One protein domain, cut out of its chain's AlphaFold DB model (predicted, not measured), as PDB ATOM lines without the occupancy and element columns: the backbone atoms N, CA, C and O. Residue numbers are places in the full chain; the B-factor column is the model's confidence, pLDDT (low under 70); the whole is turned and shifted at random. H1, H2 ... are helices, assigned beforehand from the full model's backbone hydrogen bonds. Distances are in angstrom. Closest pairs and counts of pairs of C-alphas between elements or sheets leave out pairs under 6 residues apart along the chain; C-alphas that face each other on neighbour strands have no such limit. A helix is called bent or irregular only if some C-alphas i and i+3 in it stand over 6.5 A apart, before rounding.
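What this domain is: This is residues 25 to 112 of the 141 residues of the protein "Putative RNA polymerase II transcription factor SIII, subunit A" of Rosa chinensis (UniProt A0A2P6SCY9). H3 is the middle of a small, loose group of helices, with H1 and H2 over one side of it and H4 slanting away on the other side. H5 begins beside H3 and runs on as a long arm, whose residues 97 to 112 stick out and make much of the length. The printed part has 88 residues, with five named helices in the order H1, H2, H3, H4, H5 and no named strand; the class is all helix. The whole is loose, with a radius of gyration of the C-alphas of 15.3 A, and elongated, spanning 51 by 32 by 22 A.

How they stand to each other: H1, residues 25 to 33, touches residues 54 to 58 alone of H3, residues 52 to 67, at a shallow tilt of 21 degrees, the same way; the closest C-alphas, of Pro 32 and Leu 58, are 6.8 A apart. H1 is close to H2, residues 36 to 45, but not clearly touching it: the closest C-alphas, of Leu 31 and Leu 39, are 7.7 A apart. H2 and H3 form a helical hairpin, at a shallow tilt of 22 degrees, opposite ways; they only just touch, with 3 pairs of C-alphas within 8 A, the closest those of Glu 43 and Ile 55, 7.5 A apart. H3 is the hub, touching four helices. H4, residues 69 to 81, touches H3 with residues 71 to 72 alone, at a steep tilt of 49 degrees, opposite ways; the closest C-alphas, of Glu 64 and Thr 72, are 5.7 A apart. H5, residues 88 to 112, touches H3 with residues 88 to 92 alone, at a shallow tilt of 30 degrees, the same way; the closest C-alphas, of Trp 59 and Trp 88, are 5.3 A apart. The helix packing is mostly aligned, 3 of 4 touching pairs being at a shallow tilt. H4 and H5 are apart, and H2 and H5 only just so, at 8.3 A. In H2, H3, H4 and H5 every O i to N i+4 pair is within hydrogen-bond range; in H1 3 of 5 are.

Where its parts are: H1 begins at C-alpha 25, (63.215, 68.158, 254.957), and is 14.0 A long; it is irregular, but only just, with C-alphas 29 and 32 6.51 A apart. H2 is 14.2 A long. H3 is 21.5 A long and begins at C-alpha 52, (68.868, 75.231, 265.526). H4 is 18.1 A long. H5, the longest, is 36.1 A long and ends at C-alpha 112, (113.208, 75.584, 266.053).

The domain as a whole: The C-alphas of Asp 25 and Ser 112, the two farthest apart, are 51.7 A apart. Without the stretches that stand free, residues 44 to 50, 77 to 83 and 97 to 112, the body spans 31 by 21 by 19 A. The printed part has no cut and no long link. The mean pLDDT of the printed part is 80.7; residues 46 to 51, 106 to 108 and 111 are under 70.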
ATOM      1  N   ASP A  25      62.929  69.506 255.458       76.12
ATOM      2  CA  ASP A  25      63.215  68.158 254.957       76.12
ATOM      3  C   ASP A  25      64.297  68.173 253.865       76.12
ATOM      4  O   ASP A  25      65.185  67.318 253.819       76.12
ATOM      5  N   LEU A  26      64.282  69.202 253.011       75.44
ATOM      6  CA  LEU A  26      65.305  69.406 251.987       75.44
ATOM      7  C   LEU A  26      66.654  69.774 252.624       75.44
ATOM      8  O   LEU A  26      67.705  69.286 252.209       75.44
ATOM      9  N   LEU A  27      66.624  70.607 253.666       76.69
ATOM     10  CA  LEU A  27      67.794  70.926 254.479       76.69
ATOM     11  C   LEU A  27      68.372  69.660 255.128       76.69
ATOM     12  O   LEU A  27      69.580  69.453 255.058       76.69
ATOM     13  N   GLU A  28      67.548  68.770 255.682       75.25
ATOM     14  CA  GLU A  28      68.027  67.502 256.249       75.25
ATOM     15  C   GLU A  28      68.733  66.602 255.224       75.25
ATOM     16  O   GLU A  28      69.671  65.892 255.592       75.25
ATOM     17  N   GLN A  29      68.344  66.652 253.946       78.12
ATOM     18  CA  GLN A  29      68.983  65.871 252.883       78.12
ATOM     19  C   GLN A  29      70.260  66.512 252.332       78.12
ATOM     20  O   GLN A  29      71.226  65.809 252.042       78.12
ATOM     21  N   ILE A  30      70.290  67.838 252.180       75.62
ATOM     22  CA  ILE A  30      71.414  68.537 251.538       75.62
ATOM     23  C   ILE A  30      72.537  68.824 252.538       75.62
ATOM     24  O   ILE A  30      73.720  68.694 252.213       75.62
ATOM     25  N   LEU A  31      72.190  69.205 253.769       75.12
ATOM     26  CA  LEU A  31      73.166  69.652 254.759       75.12
ATOM     27  C   LEU A  31      74.208  68.599 255.187       75.12
ATOM     28  O   LEU A  31      75.340  69.003 255.463       75.12
ATOM     29  N   PRO A  32      73.928  67.279 255.216       77.00
ATOM     30  CA  PRO A  32      74.955  66.262 255.456       77.00
ATOM     31  C   PRO A  32      76.101  66.280 254.435       77.00
ATOM     32  O   PRO A  32      77.213  65.846 254.743       77.00
ATOM     33  N   HIS A  33      75.849  66.795 253.230       76.75
ATOM     34  CA  HIS A  33      76.849  66.938 252.173       76.75
ATOM     35  C   HIS A  33      77.583  68.287 252.218       76.75
ATOM     36  O   HIS A  33      78.566  68.475 251.499       76.75
ATOM     37  N   CYS A  34      77.154  69.221 253.074       72.38
ATOM     38  CA  CYS A  34      77.778  70.531 253.196       72.38
ATOM     39  C   CYS A  34      79.155  70.456 253.863       72.38
ATOM     40  O   CYS A  34      79.407  69.726 254.824       72.38
ATOM     41  N   SER A  35      80.062  71.304 253.385       73.94
ATOM     42  CA  SER A  35      81.327  71.565 254.064       73.94
ATOM     43  C   SER A  35      81.109  72.361 255.358       73.94
ATOM     44  O   SER A  35      80.162  73.134 255.502       73.94
ATOM     45  N   LYS A  36      82.032  72.229 256.316       76.50
ATOM     46  CA  LYS A  36      81.958  72.917 257.622       76.50
ATOM     47  C   LYS A  36      81.907  74.437 257.488       76.50
ATOM     48  O   LYS A  36      81.218  75.115 258.240       76.50
ATOM     49  N   THR A  37      82.641  74.980 256.519       74.88
ATOM     50  CA  THR A  37      82.647  76.416 256.216       74.88
ATOM     51  C   THR A  37      81.278  76.890 255.739       74.88
ATOM     52  O   THR A  37      80.849  77.970 256.138       74.88
ATOM     53  N   GLN A  38      80.568  76.071 254.957       75.75
ATOM     54  CA  GLN A  38      79.184  76.338 254.565       75.75
ATOM     55  C   GLN A  38      78.239  76.253 255.765       75.75
ATOM     56  O   GLN A  38      77.420  77.147 255.931       75.75
ATOM     57  N   LEU A  39      78.399  75.259 256.648       79.06
ATOM     58  CA  LEU A  39      77.581  75.130 257.863       79.06
ATOM     59  C   LEU A  39      77.660  76.384 258.756       79.06
ATOM     60  O   LEU A  39      76.640  76.903 259.199       79.06
ATOM     61  N   ILE A  40      78.871  76.922 258.952       78.50
ATOM     62  CA  ILE A  40      79.099  78.166 259.711       78.50
ATOM     63  C   ILE A  40      78.459  79.371 259.017       78.50
ATOM     64  O   ILE A  40      77.969  80.284 259.680       78.50
ATOM     65  N   HIS A  41      78.515  79.418 257.685       77.31
ATOM     66  CA  HIS A  41      77.913  80.509 256.927       77.31
ATOM     67  C   HIS A  41      76.388  80.476 257.042       77.31
ATOM     68  O   HIS A  41      75.783  81.501 257.332       77.31
ATOM     69  N   ILE A  42      75.794  79.289 256.918       76.12
ATOM     70  CA  ILE A  42      74.362  79.044 257.089       76.12
ATOM     71  C   ILE A  42      73.897  79.507 258.472       76.12
ATOM     72  O   ILE A  42      73.004  80.344 258.546       76.12
ATOM     73  N   GLU A  43      74.565  79.068 259.544       76.56
ATOM     74  CA  GLU A  43      74.233  79.456 260.926       76.56
ATOM     75  C   GLU A  43      74.267  80.980 261.137       76.56
ATOM     76  O   GLU A  43      73.449  81.530 261.871       76.56
ATOM     77  N   LYS A  44      75.186  81.689 260.469       76.62
ATOM     78  CA  LYS A  44      75.295  83.156 260.545       76.62
ATOM     79  C   LYS A  44      74.270  83.894 259.682       76.62
ATOM     80  O   LYS A  44      73.921  85.031 260.012       76.62
ATOM     81  N   SER A  45      73.844  83.289 258.577       70.06
ATOM     82  CA  SER A  45      72.944  83.895 257.592       70.06
ATOM     83  C   SER A  45      71.465  83.712 257.948       70.06
ATOM     84  O   SER A  45      70.654  84.577 257.621       70.06
ATOM     85  N   THR A  46      71.085  82.659 258.676       67.69
ATOM     86  CA  THR A  46      69.709  82.480 259.172       67.69
ATOM     87  C   THR A  46      69.438  83.323 260.416       67.69
ATOM     88  O   THR A  46      69.708  82.905 261.538       67.69
ATOM     89  N   LYS A  47      68.885  84.526 260.215       61.66
ATOM     90  CA  LYS A  47      68.471  85.456 261.287       61.66
ATOM     91  C   LYS A  47      66.960  85.480 261.578       61.66
ATOM     92  O   LYS A  47      66.527  86.321 262.356       61.66
ATOM     93  N   GLY A  48      66.160  84.595 260.975       56.97
ATOM     94  CA  GLY A  48      64.690  84.655 261.080       56.97
ATOM     95  C   GLY A  48      63.950  83.319 261.173       56.97
ATOM     96  O   GLY A  48      62.732  83.330 261.311       56.97
ATOM     97  N   ARG A  49      64.649  82.180 261.115       65.31
ATOM     98  CA  ARG A  49      64.058  80.842 261.246       65.31
ATOM     99  C   ARG A  49      64.908  79.999 262.183       65.31
ATOM    100  O   ARG A  49      66.129  79.946 262.029       65.31
ATOM    101  N   ASP A  50      64.262  79.316 263.121       64.56
ATOM    102  CA  ASP A  50      64.936  78.424 264.062       64.56
ATOM    103  C   ASP A  50      65.351  77.121 263.369       64.56
ATOM    104  O   ASP A  50      64.698  76.088 263.466       64.56
ATOM    105  N   LEU A  51      66.484  77.167 262.667       68.88
ATOM    106  CA  LEU A  51      67.156  75.980 262.131       68.88
ATOM    107  C   LEU A  51      68.056  75.291 263.170       68.88
ATOM    108  O   LEU A  51      68.695  74.287 262.852       68.88
ATOM    109  N   SER A  52      68.094  75.801 264.412       71.19
ATOM    110  CA  SER A  52      68.868  75.231 265.526       71.19
ATOM    111  C   SER A  52      68.773  73.705 265.631       71.19
ATOM    112  O   SER A  52      69.829  73.091 265.683       71.19
ATOM    113  N   PRO A  53      67.594  73.049 265.617       73.00
ATOM    114  CA  PRO A  53      67.537  71.598 265.818       73.00
ATOM    115  C   PRO A  53      68.203  70.798 264.687       73.00
ATOM    116  O   PRO A  53      68.908  69.823 264.954       73.00
ATOM    117  N   VAL A  54      68.039  71.228 263.432       76.25
ATOM    118  CA  VAL A  54      68.651  70.563 262.269       76.25
ATOM    119  C   VAL A  54      70.158  70.826 262.244       76.25
ATOM    120  O   VAL A  54      70.958  69.898 262.112       76.25
ATOM    121  N   ILE A  55      70.558  72.084 262.443       78.94
ATOM    122  CA  ILE A  55      71.962  72.514 262.444       78.94
ATOM    123  C   ILE A  55      72.738  71.867 263.600       78.94
ATOM    124  O   ILE A  55      73.858  71.401 263.399       78.94
ATOM    125  N   ASP A  56      72.156  71.775 264.793       83.62
ATOM    126  CA  ASP A  56      72.806  71.206 265.976       83.62
ATOM    127  C   ASP A  56      73.043  69.689 265.829       83.62
ATOM    128  O   ASP A  56      74.130  69.189 266.132       83.62
ATOM    129  N   LYS A  57      72.086  68.959 265.230       84.88
ATOM    130  CA  LYS A  57      72.248  67.538 264.865       84.88
ATOM    131  C   LYS A  57      73.392  67.329 263.866       84.88
ATOM    132  O   LYS A  57      74.167  66.379 263.996       84.88
ATOM    133  N   LEU A  58      73.533  68.227 262.893       84.12
ATOM    134  CA  LEU A  58      74.626  68.185 261.919       84.12
ATOM    135  C   LEU A  58      75.971  68.516 262.553       84.12
ATOM    136  O   LEU A  58      76.960  67.846 262.261       84.12
ATOM    137  N   TRP A  59      76.016  69.495 263.456       87.00
ATOM    138  CA  TRP A  59      77.221  69.807 264.216       87.00
ATOM    139  C   TRP A  59      77.677  68.630 265.072       87.00
ATOM    140  O   TRP A  59      78.875  68.349 265.118       87.00
ATOM    141  N   LYS A  60      76.741  67.895 265.682       88.38
ATOM    142  CA  LYS A  60      77.052  66.657 266.401       88.38
ATOM    143  C   LYS A  60      77.685  65.606 265.480       88.38
ATOM    144  O   LYS A  60      78.732  65.063 265.816       88.38
ATOM    145  N   SER A  61      77.107  65.375 264.300       86.44
ATOM    146  CA  SER A  61      77.665  64.449 263.298       86.44
ATOM    147  C   SER A  61      79.046  64.894 262.790       86.44
ATOM    148  O   SER A  61      79.976  64.095 262.680       86.44
ATOM    149  N   ALA A  62      79.235  66.193 262.548       84.75
ATOM    150  CA  ALA A  62      80.525  66.749 262.149       84.75
ATOM    151  C   ALA A  62      81.594  66.591 263.244       84.75
ATOM    152  O   ALA A  62      82.745  66.275 262.937       84.75
ATOM    153  N   TYR A  63      81.214  66.784 264.510       89.06
ATOM    154  CA  TYR A  63      82.081  66.567 265.666       89.06
ATOM    155  C   TYR A  63      82.492  65.095 265.780       89.06
ATOM    156  O   TYR A  63      83.672  64.800 265.963       89.06
ATOM    157  N   GLU A  64      81.545  64.176 265.610       90.44
ATOM    158  CA  GLU A  64      81.798  62.735 265.605       90.44
ATOM    159  C   GLU A  64      82.747  62.325 264.476       90.44
ATOM    160  O   GLU A  64      83.712  61.599 264.710       90.44
ATOM    161  N   LYS A  65      82.539  62.853 263.268       87.12
ATOM    162  CA  LYS A  65      83.391  62.567 262.108       87.12
ATOM    163  C   LYS A  65      84.828  63.067 262.280       87.12
ATOM    164  O   LYS A  65      85.748  62.448 261.757       87.12
ATOM    165  N   GLU A  66      85.035  64.195 262.959       85.75
ATOM    166  CA  GLU A  66      86.380  64.748 263.175       85.75
ATOM    167  C   GLU A  66      87.098  64.196 264.398       85.75
ATOM    168  O   GLU A  66      88.308  63.985 264.360       85.75
ATOM    169  N   PHE A  67      86.375  64.026 265.500       88.88
ATOM    170  CA  PHE A  67      86.969  63.729 266.798       88.88
ATOM    171  C   PHE A  67      86.615  62.336 267.322       88.88
ATOM    172  O   PHE A  67      87.060  61.964 268.408       88.88
ATOM    173  N   GLY A  68      85.806  61.584 266.583       92.00
ATOM    174  CA  GLY A  68      85.389  60.232 266.915       92.00
ATOM    175  C   GLY A  68      84.166  60.156 267.832       92.00
ATOM    176  O   GLY A  68      83.832  61.079 268.588       92.00
ATOM    177  N   ILE A  69      83.532  58.984 267.785       91.94
ATOM    178  CA  ILE A  69      82.340  58.615 268.560       91.94
ATOM    179  C   ILE A  69      82.609  58.683 270.063       91.94
ATOM    180  O   ILE A  69      81.819  59.264 270.801       91.94
ATOM    181  N   GLU A  70      83.753  58.170 270.524       91.81
ATOM    182  CA  GLU A  70      84.112  58.144 271.949       91.81
ATOM    183  C   GLU A  70      84.104  59.543 272.575       91.81
ATOM    184  O   GLU A  70      83.542  59.764 273.653       91.81
ATOM    185  N   SER A  71      84.679  60.522 271.869       88.56
ATOM    186  CA  SER A  71      84.734  61.896 272.363       88.56
ATOM    187  C   SER A  71      83.358  62.568 272.358       88.56
ATOM    188  O   SER A  71      83.041  63.333 273.268       88.56
ATOM    189  N   THR A  72      82.520  62.241 271.374       91.44
ATOM    190  CA  THR A  72      81.138  62.728 271.259       91.44
ATOM    191  C   THR A  72      80.261  62.173 272.380       91.44
ATOM    192  O   THR A  72      79.492  62.915 273.000       91.44
ATOM    193  N   ASN A  73      80.409  60.884 272.689       92.56
ATOM    194  CA  ASN A  73      79.711  60.223 273.790       92.56
ATOM    195  C   ASN A  73      80.132  60.811 275.136       92.56
ATOM    196  O   ASN A  73      79.267  61.190 275.918       92.56
ATOM    197  N   SER A  74      81.437  61.006 275.350       92.81
ATOM    198  CA  SER A  74      81.962  61.631 276.571       92.81
ATOM    199  C   SER A  74      81.352  63.015 276.812       92.81
ATOM    200  O   SER A  74      80.892  63.322 277.910       92.81
ATOM    201  N   VAL A  75      81.290  63.861 275.778       90.88
ATOM    202  CA  VAL A  75      80.666  65.189 275.880       90.88
ATOM    203  C   VAL A  75      79.163  65.085 276.138       90.88
ATOM    204  O   VAL A  75      78.646  65.800 276.992       90.88
ATOM    205  N   SER A  76      78.475  64.161 275.463       89.12
ATOM    206  CA  SER A  76      77.041  63.924 275.667       89.12
ATOM    207  C   SER A  76      76.730  63.469 277.100       89.12
ATOM    208  O   SER A  76      75.738  63.899 277.684       89.12
ATOM    209  N   GLU A  77      77.567  62.613 277.685       92.38
ATOM    210  CA  GLU A  77      77.439  62.173 279.077       92.38
ATOM    211  C   GLU A  77      77.696  63.311 280.063       92.38
ATOM    212  O   GLU A  77      76.934  63.474 281.015       92.38
ATOM    213  N   ILE A  78      78.716  64.139 279.820       91.06
ATOM    214  CA  ILE A  78      78.998  65.322 280.642       91.06
ATOM    215  C   ILE A  78      77.810  66.288 280.596       91.06
ATOM    216  O   ILE A  78      77.334  66.724 281.640       91.06
ATOM    217  N   MET A  79      77.276  66.579 279.410       90.44
ATOM    218  CA  MET A  79      76.103  67.444 279.264       90.44
ATOM    219  C   MET A  79      74.907  66.927 280.061       90.44
ATOM    220  O   MET A  79      74.291  67.691 280.797       90.44
ATOM    221  N   LYS A  80      74.621  65.623 279.980       90.69
ATOM    222  CA  LYS A  80      73.529  64.993 280.738       90.69
ATOM    223  C   LYS A  80      73.773  65.031 282.244       90.69
ATOM    224  O   LYS A  80      72.878  65.394 282.998       90.69
ATOM    225  N   LYS A  81      74.982  64.678 282.683       93.50
ATOM    226  CA  LYS A  81      75.345  64.601 284.104       93.50
ATOM    227  C   LYS A  81      75.264  65.958 284.797       93.50
ATOM    228  O   LYS A  81      74.847  66.032 285.946       93.50
ATOM    229  N   TRP A  82      75.675  67.011 284.103       90.50
ATOM    230  CA  TRP A  82      75.722  68.369 284.640       90.50
ATOM    231  C   TRP A  82      74.514  69.220 284.227       90.50
ATOM    232  O   TRP A  82      74.466  70.400 284.560       90.50
ATOM    233  N   ASN A  83      73.551  68.629 283.511       88.06
ATOM    234  CA  ASN A  83      72.381  69.301 282.946       88.06
ATOM    235  C   ASN A  83      72.737  70.570 282.143       88.06
ATOM    236  O   ASN A  83      72.116  71.621 282.286       88.06
ATOM    237  N   LEU A  84      73.791  70.479 281.328       85.88
ATOM    238  CA  LEU A  84      74.299  71.586 280.523       85.88
ATOM    239  C   LEU A  84      73.720  71.518 279.111       85.88
ATOM    240  O   LEU A  84      73.854  70.509 278.419       85.88
ATOM    241  N   THR A  85      73.147  72.628 278.656       81.19
ATOM    242  CA  THR A  85      72.685  72.814 277.279       81.19
ATOM    243  C   THR A  85      73.689  73.677 276.520       81.19
ATOM    244  O   THR A  85      73.594  74.903 276.537       81.19
ATOM    245  N   PHE A  86      74.667  73.046 275.867       83.06
ATOM    246  CA  PHE A  86      75.558  73.740 274.928       83.06
ATOM    247  C   PHE A  86      75.233  73.366 273.492       83.06
ATOM    248  O   PHE A  86      74.848  72.232 273.210       83.06
ATOM    249  N   LYS A  87      75.475  74.312 272.585       86.62
ATOM    250  CA  LYS A  87      75.407  74.070 271.147       86.62
ATOM    251  C   LYS A  87      76.603  73.234 270.705       86.62
ATOM    252  O   LYS A  87      77.749  73.527 271.067       86.62
ATOM    253  N   TRP A  88      76.367  72.236 269.858       88.06
ATOM    254  CA  TRP A  88      77.448  71.444 269.271       88.06
ATOM    255  C   TRP A  88      78.370  72.297 268.391       88.06
ATOM    256  O   TRP A  88      79.564  72.001 268.298       88.06
ATOM    257  N   SER A  89      77.857  73.393 267.818       84.44
ATOM    258  CA  SER A  89      78.644  74.365 267.048       84.44
ATOM    259  C   SER A  89      79.756  75.009 267.883       84.44
ATOM    260  O   SER A  89      80.913  75.066 267.456       84.44
ATOM    261  N   GLU A  90      79.445  75.429 269.108       86.12
ATOM    262  CA  GLU A  90      80.399  76.048 270.033       86.12
ATOM    263  C   GLU A  90      81.466  75.052 270.495       86.12
ATOM    264  O   GLU A  90      82.665  75.348 270.445       86.12
ATOM    265  N   LEU A  91      81.047  73.841 270.874       89.69
ATOM    266  CA  LEU A  91      81.955  72.763 271.273       89.69
ATOM    267  C   LEU A  91      82.939  72.402 270.165       89.69
ATOM    268  O   LEU A  91      84.135  72.215 270.412       89.69
ATOM    269  N   TYR A  92      82.431  72.308 268.940       87.75
ATOM    270  CA  TYR A  92      83.238  72.036 267.768       87.75
ATOM    271  C   TYR A  92      84.268  73.144 267.536       87.75
ATOM    272  O   TYR A  92      85.454  72.856 267.346       87.75
ATOM    273  N   GLN A  93      83.853  74.414 267.578       85.88
ATOM    274  CA  GLN A  93      84.762  75.542 267.369       85.88
ATOM    275  C   GLN A  93      85.857  75.599 268.434       85.88
ATOM    276  O   GLN A  93      87.029  75.795 268.103       85.88
ATOM    277  N   GLU A  94      85.497  75.418 269.702       88.88
ATOM    278  CA  GLU A  94      86.445  75.450 270.812       88.88
ATOM    279  C   GLU A  94      87.452  74.296 270.715       88.88
ATOM    280  O   GLU A  94      88.666  74.510 270.800       88.88
ATOM    281  N   LYS A  95      86.985  73.075 270.429       88.25
ATOM    282  CA  LYS A  95      87.873  71.922 270.238       88.25
ATOM    283  C   LYS A  95      88.777  72.091 269.017       88.25
ATOM    284  O   LYS A  95      89.983  71.862 269.114       88.25
ATOM    285  N   SER A  96      88.239  72.595 267.909       85.12
ATOM    286  CA  SER A  96      89.004  72.894 266.692       85.12
ATOM    287  C   SER A  96      90.121  73.910 266.941       85.12
ATOM    288  O   SER A  96      91.244  73.734 266.466       85.12
ATOM    289  N   LYS A  97      89.855  74.970 267.717       86.44
ATOM    290  CA  LYS A  97      90.880  75.954 268.112       86.44
ATOM    291  C   LYS A  97      91.997  75.305 268.929       86.44
ATOM    292  O   LYS A  97      93.169  75.618 268.709       86.44
ATOM    293  N   ARG A  98      91.659  74.392 269.845       84.56
ATOM    294  CA  ARG A  98      92.643  73.663 270.665       84.56
ATOM    295  C   ARG A  98      93.545  72.771 269.819       84.56
ATOM    296  O   ARG A  98      94.759  72.822 270.005       84.56
ATOM    297  N   VAL A  99      92.978  72.036 268.860       82.12
ATOM    298  CA  VAL A  99      93.745  71.185 267.934       82.12
ATOM    299  C   VAL A  99      94.694  72.024 267.077       82.12
ATOM    300  O   VAL A  99      95.898  71.783 267.095       82.12
ATOM    301  N   LYS A 100      94.199  73.094 266.438       81.44
ATOM    302  CA  LYS A 100      95.037  74.005 265.632       81.44
ATOM    303  C   LYS A 100      96.173  74.639 266.438       81.44
ATOM    304  O   LYS A 100      97.279  74.829 265.939       81.44
ATOM    305  N   LYS A 101      95.918  74.985 267.704       79.12
ATOM    306  CA  LYS A 101      96.944  75.548 268.593       79.12
ATOM    307  C   LYS A 101      98.008  74.514 268.964       79.12
ATOM    308  O   LYS A 101      99.173  74.885 269.093       79.12
ATOM    309  N   ALA A 102      97.624  73.253 269.158       74.44
ATOM    310  CA  ALA A 102      98.561  72.167 269.429       74.44
ATOM    311  C   ALA A 102      99.459  71.886 268.214       74.44
ATOM    312  O   ALA A 102     100.674  71.804 268.370       74.44
ATOM    313  N   GLU A 103      98.878  71.849 267.015       74.12
ATOM    314  CA  GLU A 103      99.606  71.667 265.754       74.12
ATOM    315  C   GLU A 103     100.620  72.793 265.514       74.12
ATOM    316  O   GLU A 103     101.805  72.531 265.333       74.12
ATOM    317  N   LYS A 104     100.206  74.060 265.669       72.62
ATOM    318  CA  LYS A 104     101.118  75.204 265.521       72.62
ATOM    319  C   LYS A 104     102.301  75.152 266.494       72.62
ATOM    320  O   LYS A 104     103.426  75.455 266.108       72.62
ATOM    321  N   LYS A 105     102.066  74.761 267.755       70.88
ATOM    322  CA  LYS A 105     103.145  74.598 268.747       70.88
ATOM    323  C   LYS A 105     104.126  73.500 268.344       70.88
ATOM    324  O   LYS A 105     105.326  73.649 268.563       70.88
ATOM    325  N   GLU A 106     103.621  72.410 267.781       69.94
ATOM    326  CA  GLU A 106     104.443  71.300 267.312       69.94
ATOM    327  C   GLU A 106     105.260  71.683 266.069       69.94
ATOM    328  O   GLU A 106     106.451  71.376 265.996       69.94
ATOM    329  N   ASP A 107     104.674  72.429 265.137       69.56
ATOM    330  CA  ASP A 107     105.375  72.945 263.959       69.56
ATOM    331  C   ASP A 107     106.440  73.978 264.322       69.56
ATOM    332  O   ASP A 107     107.556  73.926 263.799       69.56
ATOM    333  N   ASP A 108     106.139  74.885 265.254       69.00
ATOM    334  CA  ASP A 108     107.121  75.826 265.791       69.00
ATOM    335  C   ASP A 108     108.273  75.064 266.473       69.00
ATOM    336  O   ASP A 108     109.440  75.359 266.217       69.00
ATOM    337  N   ARG A 109     107.974  74.012 267.252       74.50
ATOM    338  CA  ARG A 109     108.987  73.141 267.880       74.50
ATOM    339  C   ARG A 109     109.867  72.434 266.846       74.50
ATOM    340  O   ARG A 109     111.080  72.347 267.043       74.50
ATOM    341  N   LYS A 110     109.286  71.930 265.752       76.19
ATOM    342  CA  LYS A 110     110.025  71.300 264.644       76.19
ATOM    343  C   LYS A 110     110.900  72.315 263.909       76.19
ATOM    344  O   LYS A 110     112.078  72.041 263.685       76.19
ATOM    345  N   ARG A 111     110.371  73.503 263.603       69.81
ATOM    346  CA  ARG A 111     111.118  74.604 262.973       69.81
ATOM    347  C   ARG A 111     112.288  75.081 263.827       69.81
ATOM    348  O   ARG A 111     113.372  75.279 263.293       69.81
ATOM    349  N   SER A 112     112.116  75.209 265.142       70.00
ATOM    350  CA  SER A 112     113.208  75.584 266.053       70.00
ATOM    351  C   SER A 112     114.339  74.551 266.108       70.00
ATOM    352  O   SER A 112     115.459  74.901 266.461       70.00
TER     353      SER A 112